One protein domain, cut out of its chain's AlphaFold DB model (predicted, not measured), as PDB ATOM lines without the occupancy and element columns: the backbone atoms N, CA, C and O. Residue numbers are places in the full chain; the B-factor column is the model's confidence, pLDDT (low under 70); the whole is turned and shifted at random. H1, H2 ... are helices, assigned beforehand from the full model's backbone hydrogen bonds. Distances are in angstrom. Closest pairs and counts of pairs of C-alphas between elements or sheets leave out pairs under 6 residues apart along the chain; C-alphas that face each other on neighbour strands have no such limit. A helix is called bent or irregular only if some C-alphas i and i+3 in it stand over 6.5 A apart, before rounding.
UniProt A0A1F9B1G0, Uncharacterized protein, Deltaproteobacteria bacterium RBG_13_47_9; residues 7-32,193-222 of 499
ATOM      1  N   LEU A   7     -31.802   2.387  10.842       48.06
ATOM      2  CA  LEU A   7     -32.975   2.270  11.714       48.06
ATOM      3  C   LEU A   7     -32.631   1.695  13.091       48.06
ATOM      4  O   LEU A   7     -33.084   2.211  14.112       48.06
ATOM      5  N   CYS A   8     -31.807   0.644  13.127       53.97
ATOM      6  CA  CYS A   8     -31.302   0.069  14.371       53.97
ATOM      7  C   CYS A   8     -30.447   1.083  15.142       53.97
ATOM      8  O   CYS A   8     -30.553   1.160  16.364       53.97
ATOM      9  N   LEU A   9     -29.663   1.904  14.435       60.34
ATOM     10  CA  LEU A   9     -28.889   2.999  15.019       60.34
ATOM     11  C   LEU A   9     -29.794   4.072  15.631       60.34
ATOM     12  O   LEU A   9     -29.611   4.417  16.792       60.34
ATOM     13  N   ILE A  10     -30.805   4.551  14.902       59.06
ATOM     14  CA  ILE A  10     -31.725   5.589  15.393       59.06
ATOM     15  C   ILE A  10     -32.549   5.075  16.578       59.06
ATOM     16  O   ILE A  10     -32.651   5.753  17.597       59.06
ATOM     17  N   THR A  11     -33.096   3.861  16.486       54.59
ATOM     18  CA  THR A  11     -33.897   3.265  17.569       54.59
ATOM     19  C   THR A  11     -33.032   2.992  18.799       54.59
ATOM     20  O   THR A  11     -33.441   3.289  19.918       54.59
ATOM     21  N   GLY A  12     -31.805   2.501  18.595       58.19
ATOM     22  CA  GLY A  12     -30.812   2.341  19.653       58.19
ATOM     23  C   GLY A  12     -30.489   3.668  20.335       58.19
ATOM     24  O   GLY A  12     -30.530   3.741  21.557       58.19
ATOM     25  N   VAL A  13     -30.265   4.739  19.566       58.41
ATOM     26  CA  VAL A  13     -30.024   6.085  20.102       58.41
ATOM     27  C   VAL A  13     -31.234   6.588  20.888       58.41
ATOM     28  O   VAL A  13     -31.055   7.024  22.012       58.41
ATOM     29  N   VAL A  14     -32.464   6.469  20.383       58.19
ATOM     30  CA  VAL A  14     -33.667   6.931  21.105       58.19
ATOM     31  C   VAL A  14     -33.877   6.167  22.415       58.19
ATOM     32  O   VAL A  14     -34.179   6.780  23.438       58.19
ATOM     33  N   VAL A  15     -33.680   4.846  22.420       57.50
ATOM     34  CA  VAL A  15     -33.788   4.026  23.638       57.50
ATOM     35  C   VAL A  15     -32.674   4.368  24.626       57.50
ATOM     36  O   VAL A  15     -32.947   4.501  25.817       57.50
ATOM     37  N   ILE A  16     -31.441   4.565  24.153       57.44
ATOM     38  CA  ILE A  16     -30.305   4.967  24.989       57.44
ATOM     39  C   ILE A  16     -30.543   6.367  25.570       57.44
ATOM     40  O   ILE A  16     -30.430   6.535  26.780       57.44
ATOM     41  N   THR A  17     -30.945   7.349  24.764       50.66
ATOM     42  CA  THR A  17     -31.233   8.717  25.218       50.66
ATOM     43  C   THR A  17     -32.416   8.744  26.185       50.66
ATOM     44  O   THR A  17     -32.333   9.377  27.236       50.66
ATOM     45  N   GLY A  18     -33.484   7.989  25.908       52.88
ATOM     46  CA  GLY A  18     -34.629   7.846  26.809       52.88
ATOM     47  C   GLY A  18     -34.269   7.155  28.128       52.88
ATOM     48  O   GLY A  18     -34.711   7.581  29.193       52.88
ATOM     49  N   PHE A  19     -33.414   6.131  28.088       54.88
ATOM     50  CA  PHE A  19     -32.917   5.438  29.277       54.88
ATOM     51  C   PHE A  19     -31.969   6.317  30.107       54.88
ATOM     52  O   PHE A  19     -32.078   6.340  31.332       54.88
ATOM     53  N   ILE A  20     -31.089   7.087  29.460       56.66
ATOM     54  CA  ILE A  20     -30.221   8.078  30.114       56.66
ATOM     55  C   ILE A  20     -31.074   9.175  30.761       56.66
ATOM     56  O   ILE A  20     -30.868   9.485  31.935       56.66
ATOM     57  N   GLY A  21     -32.079   9.694  30.048       55.50
ATOM     58  CA  GLY A  21     -33.027  10.680  30.566       55.50
ATOM     59  C   GLY A  21     -33.816  10.154  31.766       55.50
ATOM     60  O   GLY A  21     -33.906  10.822  32.795       55.50
ATOM     61  N   LEU A  22     -34.312   8.914  31.701       53.19
ATOM     62  CA  LEU A  22     -35.020   8.269  32.810       53.19
ATOM     63  C   LEU A  22     -34.102   8.018  34.016       53.19
ATOM     64  O   LEU A  22     -34.511   8.254  35.154       53.19
ATOM     65  N   ARG A  23     -32.861   7.568  33.794       59.00
ATOM     66  CA  ARG A  23     -31.865   7.356  34.858       59.00
ATOM     67  C   ARG A  23     -31.507   8.674  35.542       59.00
ATOM     68  O   ARG A  23     -31.448   8.724  36.767       59.00
ATOM     69  N   PHE A  24     -31.347   9.752  34.780       59.03
ATOM     70  CA  PHE A  24     -31.078  11.081  35.322       59.03
ATOM     71  C   PHE A  24     -32.279  11.633  36.095       59.03
ATOM     72  O   PHE A  24     -32.107  12.125  37.208       59.03
ATOM     73  N   LEU A  25     -33.500  11.520  35.558       55.62
ATOM     74  CA  LEU A  25     -34.724  11.932  36.253       55.62
ATOM     75  C   LEU A  25     -34.930  11.135  37.542       55.62
ATOM     76  O   LEU A  25     -35.321  11.709  38.555       55.62
ATOM     77  N   ARG A  26     -34.602   9.837  37.544       60.34
ATOM     78  CA  ARG A  26     -34.581   9.017  38.762       60.34
ATOM     79  C   ARG A  26     -33.553   9.541  39.762       60.34
ATOM     80  O   ARG A  26     -33.863   9.617  40.944       60.34
ATOM     81  N   ASN A  27     -32.387   9.968  39.281       57.53
ATOM     82  CA  ASN A  27     -31.332  10.534  40.115       57.53
ATOM     83  C   ASN A  27     -31.686  11.924  40.674       57.53
ATOM     84  O   ASN A  27     -31.362  12.191  41.827       57.53
ATOM     85  N   LEU A  28     -32.413  12.770  39.934       55.16
ATOM     86  CA  LEU A  28     -33.008  14.010  40.457       55.16
ATOM     87  C   LEU A  28     -34.140  13.734  41.456       55.16
ATOM     88  O   LEU A  28     -34.291  14.462  42.434       55.16
ATOM     89  N   ALA A  29     -34.933  12.687  41.205       51.56
ATOM     90  CA  ALA A  29     -36.037  12.261  42.061       51.56
ATOM     91  C   ALA A  29     -35.578  11.569  43.353       51.56
ATOM     92  O   ALA A  29     -36.395  11.410  44.268       51.56
ATOM     93  N   SER A  30     -34.300  11.185  43.444       64.81
ATOM     94  CA  SER A  30     -33.670  10.754  44.692       64.81
ATOM     95  C   SER A  30     -33.880  11.817  45.758       64.81
ATOM     96  O   SER A  30     -33.810  13.020  45.495       64.81
ATOM     97  N   ARG A  31     -34.130  11.379  46.991       73.25
ATOM     98  CA  ARG A  31     -34.158  12.305  48.123       73.25
ATOM     99  C   ARG A  31     -32.808  13.027  48.194       73.25
ATOM    100  O   ARG A  31     -31.789  12.355  48.025       73.25
ATOM    101  N   PRO A  32     -32.787  14.350  48.436       83.00
ATOM    102  CA  PRO A  32     -31.525  15.048  48.606       83.00
ATOM    103  C   PRO A  32     -30.768  14.413  49.768       83.00
ATOM    104  O   PRO A  32     -31.367  14.110  50.803       83.00
ATOM    105  N   VAL A 193     -34.887  22.597  36.355       88.31
ATOM    106  CA  VAL A 193     -35.479  21.378  35.781       88.31
ATOM    107  C   VAL A 193     -35.560  21.477  34.257       88.31
ATOM    108  O   VAL A 193     -35.223  20.516  33.566       88.31
ATOM    109  N   ARG A 194     -35.937  22.644  33.727       91.69
ATOM    110  CA  ARG A 194     -35.977  22.901  32.285       91.69
ATOM    111  C   ARG A 194     -34.587  22.837  31.651       91.69
ATOM    112  O   ARG A 194     -34.429  22.107  30.681       91.69
ATOM    113  N   ARG A 195     -33.582  23.534  32.202       91.75
ATOM    114  CA  ARG A 195     -32.202  23.513  31.669       91.75
ATOM    115  C   ARG A 195     -31.626  22.101  31.651       91.75
ATOM    116  O   ARG A 195     -30.987  21.707  30.684       91.75
ATOM    117  N   VAL A 196     -31.906  21.313  32.690       85.19
ATOM    118  CA  VAL A 196     -31.529  19.896  32.720       85.19
ATOM    119  C   VAL A 196     -32.241  19.100  31.624       85.19
ATOM    120  O   VAL A 196     -31.604  18.299  30.948       85.19
ATOM    121  N   ALA A 197     -33.551  19.284  31.441       82.62
ATOM    122  CA  ALA A 197     -34.297  18.585  30.394       82.62
ATOM    123  C   ALA A 197     -33.774  18.929  28.987       82.62
ATOM    124  O   ALA A 197     -33.608  18.030  28.163       82.62
ATOM    125  N   GLU A 198     -33.455  20.204  28.750       87.94
ATOM    126  CA  GLU A 198     -32.861  20.709  27.509       87.94
ATOM    127  C   GLU A 198     -31.481  20.087  27.241       87.94
ATOM    128  O   GLU A 198     -31.276  19.544  26.157       87.94
ATOM    129  N   GLU A 199     -30.574  20.067  28.227       82.50
ATOM    130  CA  GLU A 199     -29.246  19.432  28.096       82.50
ATOM    131  C   GLU A 199     -29.354  17.934  27.767       82.50
ATOM    132  O   GLU A 199     -28.531  17.370  27.048       82.50
ATOM    133  N   MET A 200     -30.395  17.269  28.269       74.69
ATOM    134  CA  MET A 200     -30.647  15.857  27.981       74.69
ATOM    135  C   MET A 200     -31.344  15.614  26.634       74.69
ATOM    136  O   MET A 200     -31.597  14.459  26.287       74.69
ATOM    137  N   GLY A 201     -31.702  16.665  25.892       81.31
ATOM    138  CA  GLY A 201     -32.480  16.554  24.657       81.31
ATOM    139  C   GLY A 201     -33.908  16.039  24.879       81.31
ATOM    140  O   GLY A 201     -34.519  15.493  23.962       81.31
ATOM    141  N   VAL A 202     -34.447  16.176  26.095       76.44
ATOM    142  CA  VAL A 202     -35.799  15.730  26.445       76.44
ATOM    143  C   VAL A 202     -36.772  16.883  26.213       76.44
ATOM    144  O   VAL A 202     -36.970  17.738  27.078       76.44
ATOM    145  N   SER A 203     -37.418  16.900  25.044       68.56
ATOM    146  CA  SER A 203     -38.514  17.834  24.781       68.56
ATOM    147  C   SER A 203     -39.705  17.478  25.670       68.56
ATOM    148  O   SER A 203     -40.343  16.442  25.482       68.56
ATOM    149  N   THR A 204     -39.996  18.327  26.645       75.00
ATOM    150  CA  THR A 204     -41.173  18.199  27.508       75.00
ATOM    151  C   THR A 204     -42.021  19.445  27.366       75.00
ATOM    152  O   THR A 204     -41.507  20.559  27.265       75.00
ATOM    153  N   ASP A 205     -43.336  19.256  27.311       87.12
ATOM    154  CA  ASP A 205     -44.265  20.368  27.381       87.12
ATOM    155  C   ASP A 205     -44.190  21.032  28.770       87.12
ATOM    156  O   ASP A 205     -43.716  20.454  29.757       87.12
ATOM    157  N   ARG A 206     -44.641  22.284  28.839       87.75
ATOM    158  CA  ARG A 206     -44.572  23.102  30.053       87.75
ATOM    159  C   ARG A 206     -45.272  22.447  31.246       87.75
ATOM    160  O   ARG A 206     -44.749  22.523  32.355       87.75
ATOM    161  N   GLU A 207     -46.421  21.812  31.028       84.19
ATOM    162  CA  GLU A 207     -47.201  21.191  32.099       84.19
ATOM    163  C   GLU A 207     -46.430  20.014  32.710       84.19
ATOM    164  O   GLU A 207     -46.288  19.924  33.931       84.19
ATOM    165  N   SER A 208     -45.830  19.167  31.870       77.75
ATOM    166  CA  SER A 208     -44.964  18.068  32.306       77.75
ATOM    167  C   SER A 208     -43.769  18.549  33.143       77.75
ATOM    168  O   SER A 208     -43.454  17.950  34.178       77.75
ATOM    169  N   LEU A 209     -43.115  19.648  32.743       84.12
ATOM    170  CA  LEU A 209     -42.002  20.246  33.493       84.12
ATOM    171  C   LEU A 209     -42.447  20.833  34.839       84.12
ATOM    172  O   LEU A 209     -41.758  20.663  35.850       84.12
ATOM    173  N   GLU A 210     -43.603  21.497  34.883       86.88
ATOM    174  CA  GLU A 210     -44.182  22.031  36.120       86.88
ATOM    175  C   GLU A 210     -44.540  20.895  37.093       86.88
ATOM    176  O   GLU A 210     -44.156  20.942  38.265       86.88
ATOM    177  N   GLN A 211     -45.171  19.820  36.608       81.62
ATOM    178  CA  GLN A 211     -45.478  18.636  37.420       81.62
ATOM    179  C   GLN A 211     -44.208  17.941  37.937       81.62
ATOM    180  O   GLN A 211     -44.147  17.543  39.106       81.62
ATOM    181  N   ALA A 212     -43.179  17.795  37.095       81.38
ATOM    182  CA  ALA A 212     -41.893  17.235  37.505       81.38
ATOM    183  C   ALA A 212     -41.236  18.091  38.596       81.38
ATOM    184  O   ALA A 212     -40.798  17.559  39.619       81.38
ATOM    185  N   THR A 213     -41.249  19.413  38.425       86.81
ATOM    186  CA  THR A 213     -40.728  20.372  39.407       86.81
ATOM    187  C   THR A 213     -41.449  20.232  40.745       86.81
ATOM    188  O   THR A 213     -40.799  20.047  41.771       86.81
ATOM    189  N   GLN A 214     -42.785  20.226  40.753       87.44
ATOM    190  CA  GLN A 214     -43.571  20.071  41.982       87.44
ATOM    191  C   GLN A 214     -43.247  18.761  42.714       87.44
ATOM    192  O   GLN A 214     -43.062  18.756  43.932       87.44
ATOM    193  N   ARG A 215     -43.117  17.644  41.983       84.69
ATOM    194  CA  ARG A 215     -42.730  16.349  42.570       84.69
ATOM    195  C   ARG A 215     -41.342  16.401  43.208       84.69
ATOM    196  O   ARG A 215     -41.168  15.897  44.318       84.69
ATOM    197  N   LEU A 216     -40.373  17.025  42.537       83.62
ATOM    198  CA  LEU A 216     -39.021  17.205  43.067       83.62
ATOM    199  C   LEU A 216     -39.037  18.050  44.341       83.62
ATOM    200  O   LEU A 216     -38.492  17.628  45.358       83.62
ATOM    201  N   GLN A 217     -39.734  19.184  44.335       88.94
ATOM    202  CA  GLN A 217     -39.849  20.057  45.503       88.94
ATOM    203  C   GLN A 217     -40.505  19.342  46.692       88.94
ATOM    204  O   GLN A 217     -39.999  19.418  47.810       88.94
ATOM    205  N   ILE A 218     -41.572  18.564  46.468       85.56
ATOM    206  CA  ILE A 218     -42.197  17.744  47.520       85.56
ATOM    207  C   ILE A 218     -41.184  16.752  48.110       85.56
ATOM    208  O   ILE A 218     -41.055  16.667  49.335       85.56
ATOM    209  N   ASN A 219     -40.438  16.030  47.269       82.19
ATOM    210  CA  ASN A 219     -39.438  15.059  47.722       82.19
ATOM    211  C   ASN A 219     -38.316  15.720  48.538       82.19
ATOM    212  O   ASN A 219     -37.896  15.178  49.563       82.19
ATOM    213  N   TRP A 220     -37.864  16.903  48.119       84.88
ATOM    214  CA  TRP A 220     -36.830  17.669  48.812       84.88
ATOM    215  C   TRP A 220     -37.329  18.238  50.148       84.88
ATOM    216  O   TRP A 220     -36.650  18.123  51.171       84.88
ATOM    217  N   MET A 221     -38.558  18.757  50.186       82.69
ATOM    218  CA  MET A 221     -39.173  19.318  51.395       82.69
ATOM    219  C   MET A 221     -39.546  18.256  52.436       82.69
ATOM    220  O   MET A 221     -39.501  18.524  53.639       82.69
ATOM    221  N   GLN A 222     -39.844  17.023  52.018       77.38
ATOM    222  CA  GLN A 222     -39.982  15.897  52.948       77.38
ATOM    223  C   GLN A 222     -38.672  15.599  53.701       77.38
ATOM    224  O   GLN A 222     -38.725  15.156  54.849       77.38
TER     225      GLN A 222
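What this domain is: This is residues 7 to 32 and 193 to 222 of the 499 residues of an uncharacterized protein of Deltaproteobacteria bacterium RBG_13_47_9 (UniProt A0A1F9B1G0). Two longer helices, H1 and H3, meet near their C-terminal ends as a narrow, loose V, and the short helix H2 packs on H3 to one side of the V's opening. The first ten residues of H1, 7 to 16, stick out from the body and add to its length. The printed part has 56 residues with three named helices, H1, H2 and H3 in that order along the chain, and no named strand; 47 residues are in the helices, and the class is all helix. The whole is loose, with a radius of gyration of the C-alphas of 12.8 A, and only just elongated, its C-alphas spanning 43 by 22 by 14 A.

How they stand to each other: H1, residues 7 to 29, stands free over residues 7 to 16. With residues 28 to 29 alone it touches H3, residues 206 to 222, which meets it with residues 215 to 219 alone. Their closest C-alphas are those of Ala 29 and Leu 216, 5.9 A apart. H1 and H3 run the same way at a steep tilt of 38 degrees, only just steep, and their centres are 20.5 A apart. H2, residues 193 to 199, touches H3, which meets it with residues 209 to 213 alone. The closest C-alphas of H2 and H3 are those of Val 193 and Thr 213, 6.5 A apart. H2 and H3 run opposite ways at a steep tilt of 60 degrees. H1 and H2 are near each other, with 10 pairs of C-alphas within 10 A. In H1, H2 and H3 every O i to N i+4 pair is within hydrogen-bond range.

Where its parts are: H1 has 23 residues, from Leu 7, with its C-alpha at (-32.975, 2.270, 11.714), to Ala 29 at (-36.037, 12.261, 42.061), and measures 32.1 A from first to last C-alpha. After the cut, H2 has 7 residues, from Val 193 to Glu 199, and measures 10.1 A. H3 has 17 residues and measures 24.4 A, from Arg 206 to Gln 222, whose C-alpha is at (-39.982, 15.897, 52.948). No helix is bent.

The domain as a whole: The two C-alphas farthest apart are those of Leu 7 and Gln 222, at 44.0 A. Without residues 7 to 16 the body has 46 residues and spans 29 by 21 by 13 A. Residues 33 to 192 are not printed, and C-alphas 32 and 193 are 14.8 A apart across this cut, where the link from H1 to H2 falls. The link from H2 to H3, 6 residues, is short. The mean pLDDT of the printed part is 71.6, and it is under 70 in residues 7 to 30 and residue 203; the mean of H1 is 56.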